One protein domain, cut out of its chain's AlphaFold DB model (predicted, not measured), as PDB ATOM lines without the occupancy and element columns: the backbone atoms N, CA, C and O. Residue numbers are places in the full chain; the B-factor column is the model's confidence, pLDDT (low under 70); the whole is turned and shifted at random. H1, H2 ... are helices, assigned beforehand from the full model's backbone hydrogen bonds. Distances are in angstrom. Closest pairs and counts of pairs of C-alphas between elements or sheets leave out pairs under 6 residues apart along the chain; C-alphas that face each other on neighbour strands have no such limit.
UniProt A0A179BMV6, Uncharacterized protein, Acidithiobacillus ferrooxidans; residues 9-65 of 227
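AT A GLANCE: This is residues 9 to 65 of the 227 residues of an uncharacterized protein of Acidithiobacillus ferrooxidans (UniProt A0A179BMV6). One long helix, H2, makes the longest axis of an elongated model, and three short helices are set along it: H4 packs on its first half, H3 folds back to pack at a steep tilt on its last residues, 30 to 34, and H1 lies past its first residue. After H3, residues 45 to 52 fold back to H4, next to the first half of H2. The printed part has 57 residues with four named helices in the order H1, H2, H3, H4 and no named strand; the class is all helix. It is compact, with a radius of gyration of the C-alphas of 11.6 A, and spans 35 by 19 by 16 A.

IN THESE COORDINATES: H2, residues 19 to 34, is 22.0 A long from C-alpha 19 at (30.388, 33.374, 65.122) to C-alpha 34 at (30.017, 20.169, 82.658). H4, residues 53 to 59, measures 9.9 A and ends with C-alpha 59 at (24.456, 33.460, 67.431). H3, residues 38 to 44, also measures 9.9 A. H1, residues 13 to 16, measures 5.0 A and begins with C-alpha 13 at (26.401, 38.175, 57.357).

HOW THE PARTS SIT: H2 touches H4 with residues 19 to 26 alone; the closest C-alphas, of Ala 22 and Leu 58, are 5.1 A apart. These two run opposite ways at a steep tilt of 38 degrees. H2 touches H3 with residues 30 to 34 alone, the closest C-alphas being those of Cys 34 and Lys 40, 5.3 A apart. Their tilt is steep, 62 degrees, and they run opposite ways. H1 and H4 are close but not clearly touching, with the closest C-alphas, of Leu 15 and Leu 59, 5.8 A apart. H1 and H2 meet only through their link. H3 is apart from both H1 and H4. In H2, H3 and H4 every O i to N i+4 pair is within hydrogen-bond range; H1 is too short for such a pair.

THE WHOLE: The two C-alphas farthest apart, of Pro 13 and Ser 37, are 34.7 A apart. The printed part has no cut. The links from H1 to H2 and from H2 to H3 are tight, and that from H3 to H4 is short, with 8 residues. Mean pLDDT of the printed part is 83.6; residues 39 to 47 are under 70.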
ATOM      1  N   ASP A   9      28.708  28.564  56.362       86.38
ATOM      2  CA  ASP A   9      28.721  29.292  55.084       86.38
ATOM      3  C   ASP A   9      27.316  29.689  54.605       86.38
ATOM      4  O   ASP A   9      27.157  30.621  53.822       86.38
ATOM      5  N   SER A  10      26.284  29.010  55.109       86.69
ATOM      6  CA  SER A  10      24.876  29.347  54.871       86.69
ATOM      7  C   SER A  10      24.343  30.481  55.754       86.69
ATOM      8  O   SER A  10      23.194  30.892  55.583       86.69
ATOM      9  N   LEU A  11      25.130  30.970  56.722       88.69
ATOM     10  CA  LEU A  11      24.668  31.990  57.656       88.69
ATOM     11  C   LEU A  11      24.617  33.381  57.002       88.69
ATOM     12  O   LEU A  11      25.565  33.780  56.323       88.69
ATOM     13  N   PRO A  12      23.563  34.166  57.277       90.75
ATOM     14  CA  PRO A  12      23.539  35.587  56.961       90.75
ATOM     15  C   PRO A  12      24.746  36.342  57.556       90.75
ATOM     16  O   PRO A  12      25.217  35.974  58.643       90.75
ATOM     17  N   PRO A  13      25.230  37.421  56.905       93.31
ATOM     18  CA  PRO A  13      26.401  38.175  57.357       93.31
ATOM     19  C   PRO A  13      26.329  38.633  58.821       93.31
ATOM     20  O   PRO A  13      27.335  38.601  59.530       93.31
ATOM     21  N   GLU A  14      25.147  39.015  59.306       92.12
ATOM     22  CA  GLU A  14      24.936  39.478  60.678       92.12
ATOM     23  C   GLU A  14      25.136  38.384  61.736       92.12
ATOM     24  O   GLU A  14      25.611  38.675  62.837       92.12
ATOM     25  N   LEU A  15      24.811  37.129  61.411       92.56
ATOM     26  CA  LEU A  15      25.052  35.983  62.290       92.56
ATOM     27  C   LEU A  15      26.505  35.521  62.181       92.56
ATOM     28  O   LEU A  15      27.129  35.209  63.196       92.56
ATOM     29  N   LEU A  16      27.068  35.542  60.970       93.44
ATOM     30  CA  LEU A  16      28.467  35.198  60.730       93.44
ATOM     31  C   LEU A  16      29.418  36.116  61.510       93.44
ATOM     32  O   LEU A  16      30.369  35.635  62.122       93.44
ATOM     33  N   ALA A  17      29.112  37.415  61.573       94.69
ATOM     34  CA  ALA A  17      29.870  38.398  62.348       94.69
ATOM     35  C   ALA A  17      29.917  38.100  63.862       94.69
ATOM     36  O   ALA A  17      30.776  38.623  64.569       94.69
ATOM     37  N   ARG A  18      29.006  37.261  64.377       94.81
ATOM     38  CA  ARG A  18      28.935  36.865  65.794       94.81
ATOM     39  C   ARG A  18      29.518  35.482  66.064       94.81
ATOM     40  O   ARG A  18      29.554  35.072  67.222       94.81
ATOM     41  N   TRP A  19      29.970  34.772  65.030       93.31
ATOM     42  CA  TRP A  19      30.388  33.374  65.122       93.31
ATOM     43  C   TRP A  19      31.456  33.146  66.191       93.31
ATOM     44  O   TRP A  19      31.250  32.340  67.094       93.31
ATOM     45  N   ASP A  20      32.572  33.874  66.123       93.81
ATOM     46  CA  ASP A  20      33.711  33.635  67.019       93.81
ATOM     47  C   ASP A  20      33.347  33.922  68.483       93.81
ATOM     48  O   ASP A  20      33.689  33.145  69.376       93.81
ATOM     49  N   ARG A  21      32.558  34.980  68.728       94.88
ATOM     50  CA  ARG A  21      32.007  35.273  70.059       94.88
ATOM     51  C   ARG A  21      31.092  34.145  70.539       94.88
ATOM     52  O   ARG A  21      31.209  33.726  71.685       94.88
ATOM     53  N   ALA A  22      30.186  33.666  69.688       93.75
ATOM     54  CA  ALA A  22      29.264  32.593  70.043       93.75
ATOM     55  C   ALA A  22      30.004  31.283  70.346       93.75
ATOM     56  O   ALA A  22      29.602  30.569  71.258       93.75
ATOM     57  N   VAL A  23      31.092  30.977  69.628       92.44
ATOM     58  CA  VAL A  23      31.935  29.798  69.896       92.44
ATOM     59  C   VAL A  23      32.611  29.922  71.254       92.44
ATOM     60  O   VAL A  23      32.473  29.017  72.074       92.44
ATOM     61  N   ALA A  24      33.279  31.047  71.514       93.12
ATOM     62  CA  ALA A  24      33.956  31.273  72.787       93.12
ATOM     63  C   ALA A  24      32.982  31.181  73.973       93.12
ATOM     64  O   ALA A  24      33.270  30.531  74.976       93.12
ATOM     65  N   GLU A  25      31.803  31.788  73.835       93.69
ATOM     66  CA  GLU A  25      30.790  31.794  74.887       93.69
ATOM     67  C   GLU A  25      30.135  30.421  75.083       93.69
ATOM     68  O   GLU A  25      29.879  30.006  76.212       93.69
ATOM     69  N   TYR A  26      29.913  29.676  74.000       90.06
ATOM     70  CA  TYR A  26      29.413  28.305  74.064       90.06
ATOM     71  C   TYR A  26      30.372  27.392  74.826       90.06
ATOM     72  O   TYR A  26      29.954  26.678  75.739       90.06
ATOM     73  N   ASP A  27      31.661  27.454  74.489       88.75
ATOM     74  CA  ASP A  27      32.691  26.649  75.136       88.75
ATOM     75  C   ASP A  27      32.847  27.051  76.619       88.75
ATOM     76  O   ASP A  27      32.952  26.175  77.480       88.75
ATOM     77  N   ARG A  28      32.760  28.351  76.950       91.00
ATOM     78  CA  ARG A  28      32.742  28.845  78.342       91.00
ATOM     79  C   ARG A  28      31.589  28.239  79.143       91.00
ATOM     80  O   ARG A  28      31.825  27.641  80.191       91.00
ATOM     81  N   VAL A  29      30.356  28.361  78.646       88.25
ATOM     82  CA  VAL A  29      29.152  27.866  79.336       88.25
ATOM     83  C   VAL A  29      29.208  26.351  79.514       88.25
ATOM     84  O   VAL A  29      28.879  25.843  80.585       88.25
ATOM     85  N   LEU A  30      29.646  25.612  78.494       83.00
ATOM     86  CA  LEU A  30      29.786  24.163  78.605       83.00
ATOM     87  C   LEU A  30      30.826  23.759  79.646       83.00
ATOM     88  O   LEU A  30      30.554  22.858  80.439       83.00
ATOM     89  N   ASN A  31      31.981  24.423  79.668       85.00
ATOM     90  CA  ASN A  31      33.016  24.154  80.660       85.00
ATOM     91  C   ASN A  31      32.518  24.450  82.080       85.00
ATOM     92  O   ASN A  31      32.759  23.657  82.984       85.00
ATOM     93  N   GLU A  32      31.756  25.525  82.282       86.25
ATOM     94  CA  GLU A  32      31.166  25.848  83.589       86.25
ATOM     95  C   GLU A  32      30.117  24.825  84.046       86.25
ATOM     96  O   GLU A  32      30.093  24.443  85.215       86.25
ATOM     97  N   GLN A  33      29.256  24.356  83.139       79.50
ATOM     98  CA  GLN A  33      28.167  23.431  83.480       79.50
ATOM     99  C   GLN A  33      28.629  21.972  83.593       79.50
ATOM    100  O   GLN A  33      28.129  21.207  84.426       79.50
ATOM    101  N   CYS A  34      29.579  21.560  82.753       79.00
ATOM    102  CA  CYS A  34      30.017  20.169  82.658       79.00
ATOM    103  C   CYS A  34      31.325  19.897  83.407       79.00
ATOM    104  O   CYS A  34      31.559  18.749  83.797       79.00
ATOM    105  N   GLY A  35      32.168  20.915  83.609       80.25
ATOM    106  CA  GLY A  35      33.560  20.728  84.010       80.25
ATOM    107  C   GLY A  35      34.275  19.758  83.064       80.25
ATOM    108  O   GLY A  35      34.042  19.753  81.854       80.25
ATOM    109  N   ASP A  36      35.066  18.855  83.639       79.31
ATOM    110  CA  ASP A  36      35.797  17.821  82.895       79.31
ATOM    111  C   ASP A  36      34.964  16.560  82.589       79.31
ATOM    112  O   ASP A  36      35.482  15.572  82.071       79.31
ATOM    113  N   SER A  37      33.663  16.547  82.907       76.06
ATOM    114  CA  SER A  37      32.828  15.359  82.710       76.06
ATOM    115  C   SER A  37      32.419  15.191  81.248       76.06
ATOM    116  O   SER A  37      31.462  15.811  80.783       76.06
ATOM    117  N   GLU A  38      33.084  14.275  80.545       70.31
ATOM    118  CA  GLU A  38      32.734  13.889  79.169       70.31
ATOM    119  C   GLU A  38      31.293  13.369  79.046       70.31
ATOM    120  O   GLU A  38      30.612  13.661  78.069       70.31
ATOM    121  N   THR A  39      30.772  12.680  80.068       66.25
ATOM    122  CA  THR A  39      29.365  12.249  80.099       66.25
ATOM    123  C   THR A  39      28.409  13.438  80.165       66.25
ATOM    124  O   THR A  39      27.456  13.490  79.393       66.25
ATOM    125  N   LYS A  40      28.655  14.420  81.049       66.62
ATOM    126  CA  LYS A  40      27.823  15.633  81.103       66.62
ATOM    127  C   LYS A  40      27.911  16.401  79.797       66.62
ATOM    128  O   LYS A  40      26.871  16.802  79.284       66.62
ATOM    129  N   LYS A  41      29.120  16.535  79.239       66.31
ATOM    130  CA  LYS A  41      29.308  17.115  77.912       66.31
ATOM    131  C   LYS A  41      28.427  16.370  76.925       66.31
ATOM    132  O   LYS A  41      27.516  16.996  76.441       66.31
ATOM    133  N   MET A  42      28.533  15.058  76.735       63.62
ATOM    134  CA  MET A  42      27.689  14.304  75.790       63.62
ATOM    135  C   MET A  42      26.170  14.558  75.916       63.62
ATOM    136  O   MET A  42      25.483  14.595  74.901       63.62
ATOM    137  N   PHE A  43      25.634  14.763  77.126       56.00
ATOM    138  CA  PHE A  43      24.211  15.075  77.332       56.00
ATOM    139  C   PHE A  43      23.832  16.538  77.027       56.00
ATOM    140  O   PHE A  43      22.721  16.793  76.567       56.00
ATOM    141  N   PHE A  44      24.728  17.503  77.258       60.31
ATOM    142  CA  PHE A  44      24.517  18.923  76.912       60.31
ATOM    143  C   PHE A  44      24.995  19.278  75.494       60.31
ATOM    144  O   PHE A  44      24.577  20.272  74.896       60.31
ATOM    145  N   TYR A  45      25.883  18.451  74.964       58.25
ATOM    146  CA  TYR A  45      26.583  18.547  73.703       58.25
ATOM    147  C   TYR A  45      25.811  17.680  72.722       58.25
ATOM    148  O   TYR A  45      26.083  16.495  72.546       58.25
ATOM    149  N   ASN A  46      24.871  18.286  72.002       58.34
ATOM    150  CA  ASN A  46      24.640  17.762  70.664       58.34
ATOM    151  C   ASN A  46      26.011  17.732  69.972       58.34
ATOM    152  O   ASN A  46      26.706  18.747  69.970       58.34
ATOM    153  N   ALA A  47      26.410  16.577  69.425       57.69
ATOM    154  CA  ALA A  47      27.751  16.320  68.869       57.69
ATOM    155  C   ALA A  47      28.240  17.370  67.847       57.69
ATOM    156  O   ALA A  47      29.426  17.429  67.533       57.69
ATOM    157  N   LEU A  48      27.323  18.197  67.339       71.69
ATOM    158  CA  LEU A  48      27.538  19.276  66.389       71.69
ATOM    159  C   LEU A  48      26.933  20.577  66.944       71.69
ATOM    160  O   LEU A  48      25.762  20.595  67.343       71.69
ATOM    161  N   ARG A  49      27.701  21.677  66.922       78.19
ATOM    162  CA  ARG A  49      27.254  23.010  67.384       78.19
ATOM    163  C   ARG A  49      26.055  23.514  66.577       78.19
ATOM    164  O   ARG A  49      25.162  24.152  67.121       78.19
ATOM    165  N   GLU A  50      25.981  23.132  65.309       76.94
ATOM    166  CA  GLU A  50      24.902  23.410  64.354       76.94
ATOM    167  C   GLU A  50      23.549  22.829  64.792       76.94
ATOM    168  O   GLU A  50      22.484  23.297  64.387       76.94
ATOM    169  N   LYS A  51      23.583  21.818  65.667       76.50
ATOM    170  CA  LYS A  51      22.406  21.187  66.274       76.50
ATOM    171  C   LYS A  51      22.169  21.655  67.713       76.50
ATOM    172  O   LYS A  51      21.265  21.157  68.382       76.50
ATOM    173  N   SER A  52      22.973  22.587  68.220       80.94
ATOM    174  CA  SER A  52      22.874  23.073  69.593       80.94
ATOM    175  C   SER A  52      21.962  24.291  69.687       80.94
ATOM    176  O   SER A  52      22.247  25.354  69.138       80.94
ATOM    177  N   GLY A  53      20.880  24.159  70.460       84.62
ATOM    178  CA  GLY A  53      19.986  25.283  70.745       84.62
ATOM    179  C   GLY A  53      20.686  26.415  71.507       84.62
ATOM    180  O   GLY A  53      20.362  27.580  71.294       84.62
ATOM    181  N   LEU A  54      21.660  26.099  72.374       87.94
ATOM    182  CA  LEU A  54      22.477  27.113  73.052       87.94
ATOM    183  C   LEU A  54      23.345  27.880  72.054       87.94
ATOM    184  O   LEU A  54      23.370  29.104  72.094       87.94
ATOM    185  N   PHE A  55      24.001  27.189  71.124       89.62
ATOM    186  CA  PHE A  55      24.805  27.869  70.113       89.62
ATOM    187  C   PHE A  55      23.945  28.769  69.214       89.62
ATOM    188  O   PHE A  55      24.287  29.929  68.986       89.62
ATOM    189  N   TRP A  56      22.775  28.281  68.786       89.19
ATOM    190  CA  TRP A  56      21.814  29.087  68.030       89.19
ATOM    191  C   TRP A  56      21.371  30.342  68.789       89.19
ATOM    192  O   TRP A  56      21.327  31.435  68.224       89.19
ATOM    193  N   ARG A  57      21.089  30.214  70.089       91.56
ATOM    194  CA  ARG A  57      20.750  31.337  70.969       91.56
ATOM    195  C   ARG A  57      21.854  32.401  70.991       91.56
ATOM    196  O   ARG A  57      21.562  33.579  70.784       91.56
ATOM    197  N   LEU A  58      23.102  31.976  71.186       92.69
ATOM    198  CA  LEU A  58      24.270  32.858  71.240       92.69
ATOM    199  C   LEU A  58      24.524  33.565  69.900       92.69
ATOM    200  O   LEU A  58      24.773  34.769  69.879       92.69
ATOM    201  N   LEU A  59      24.381  32.858  68.771       92.69
ATOM    202  CA  LEU A  59      24.456  33.460  67.431       92.69
ATOM    203  C   LEU A  59      23.400  34.557  67.236       92.69
ATOM    204  O   LEU A  59      23.684  35.624  66.691       92.69
ATOM    205  N   ASN A  60      22.192  34.342  67.757       91.38
ATOM    206  CA  ASN A  60      21.123  35.341  67.737       91.38
ATOM    207  C   ASN A  60      21.357  36.509  68.714       91.38
ATOM    208  O   ASN A  60      20.534  37.416  68.791       91.38
ATOM    209  N   GLY A  61      22.497  36.539  69.413       92.31
ATOM    210  CA  GLY A  61      22.887  37.627  70.306       92.31
ATOM    211  C   GLY A  61      22.193  37.593  71.666       92.31
ATOM    212  O   GLY A  61      22.241  38.588  72.381       92.31
ATOM    213  N   LYS A  62      21.542  36.479  72.018       94.00
ATOM    214  CA  LYS A  62      20.963  36.271  73.347       94.00
ATOM    215  C   LYS A  62      22.017  35.682  74.284       94.00
ATOM    216  O   LYS A  62      22.715  34.744  73.904       94.00
ATOM    217  N   ASP A  63      22.062  36.172  75.516       93.50
ATOM    218  CA  ASP A  63      22.944  35.646  76.560       93.50
ATOM    219  C   ASP A  63      22.514  34.243  77.018       93.50
ATOM    220  O   ASP A  63      21.323  33.904  76.932       93.50
ATOM    221  N   PRO A  64      23.445  33.409  77.518       91.44
ATOM    222  CA  PRO A  64      23.083  32.129  78.112       91.44
ATOM    223  C   PRO A  64      22.132  32.330  79.297       91.44
ATOM    224  O   PRO A  64      22.193  33.324  80.019       91.44
ATOM    225  N   LEU A  65      21.238  31.365  79.504       90.75
ATOM    226  CA  LEU A  65      20.400  31.354  80.698       90.75
ATOM    227  C   LEU A  65      21.251  31.071  81.952       90.75
ATOM    228  O   LEU A  65      22.261  30.372  81.845       90.75
TER     229      LEU A  65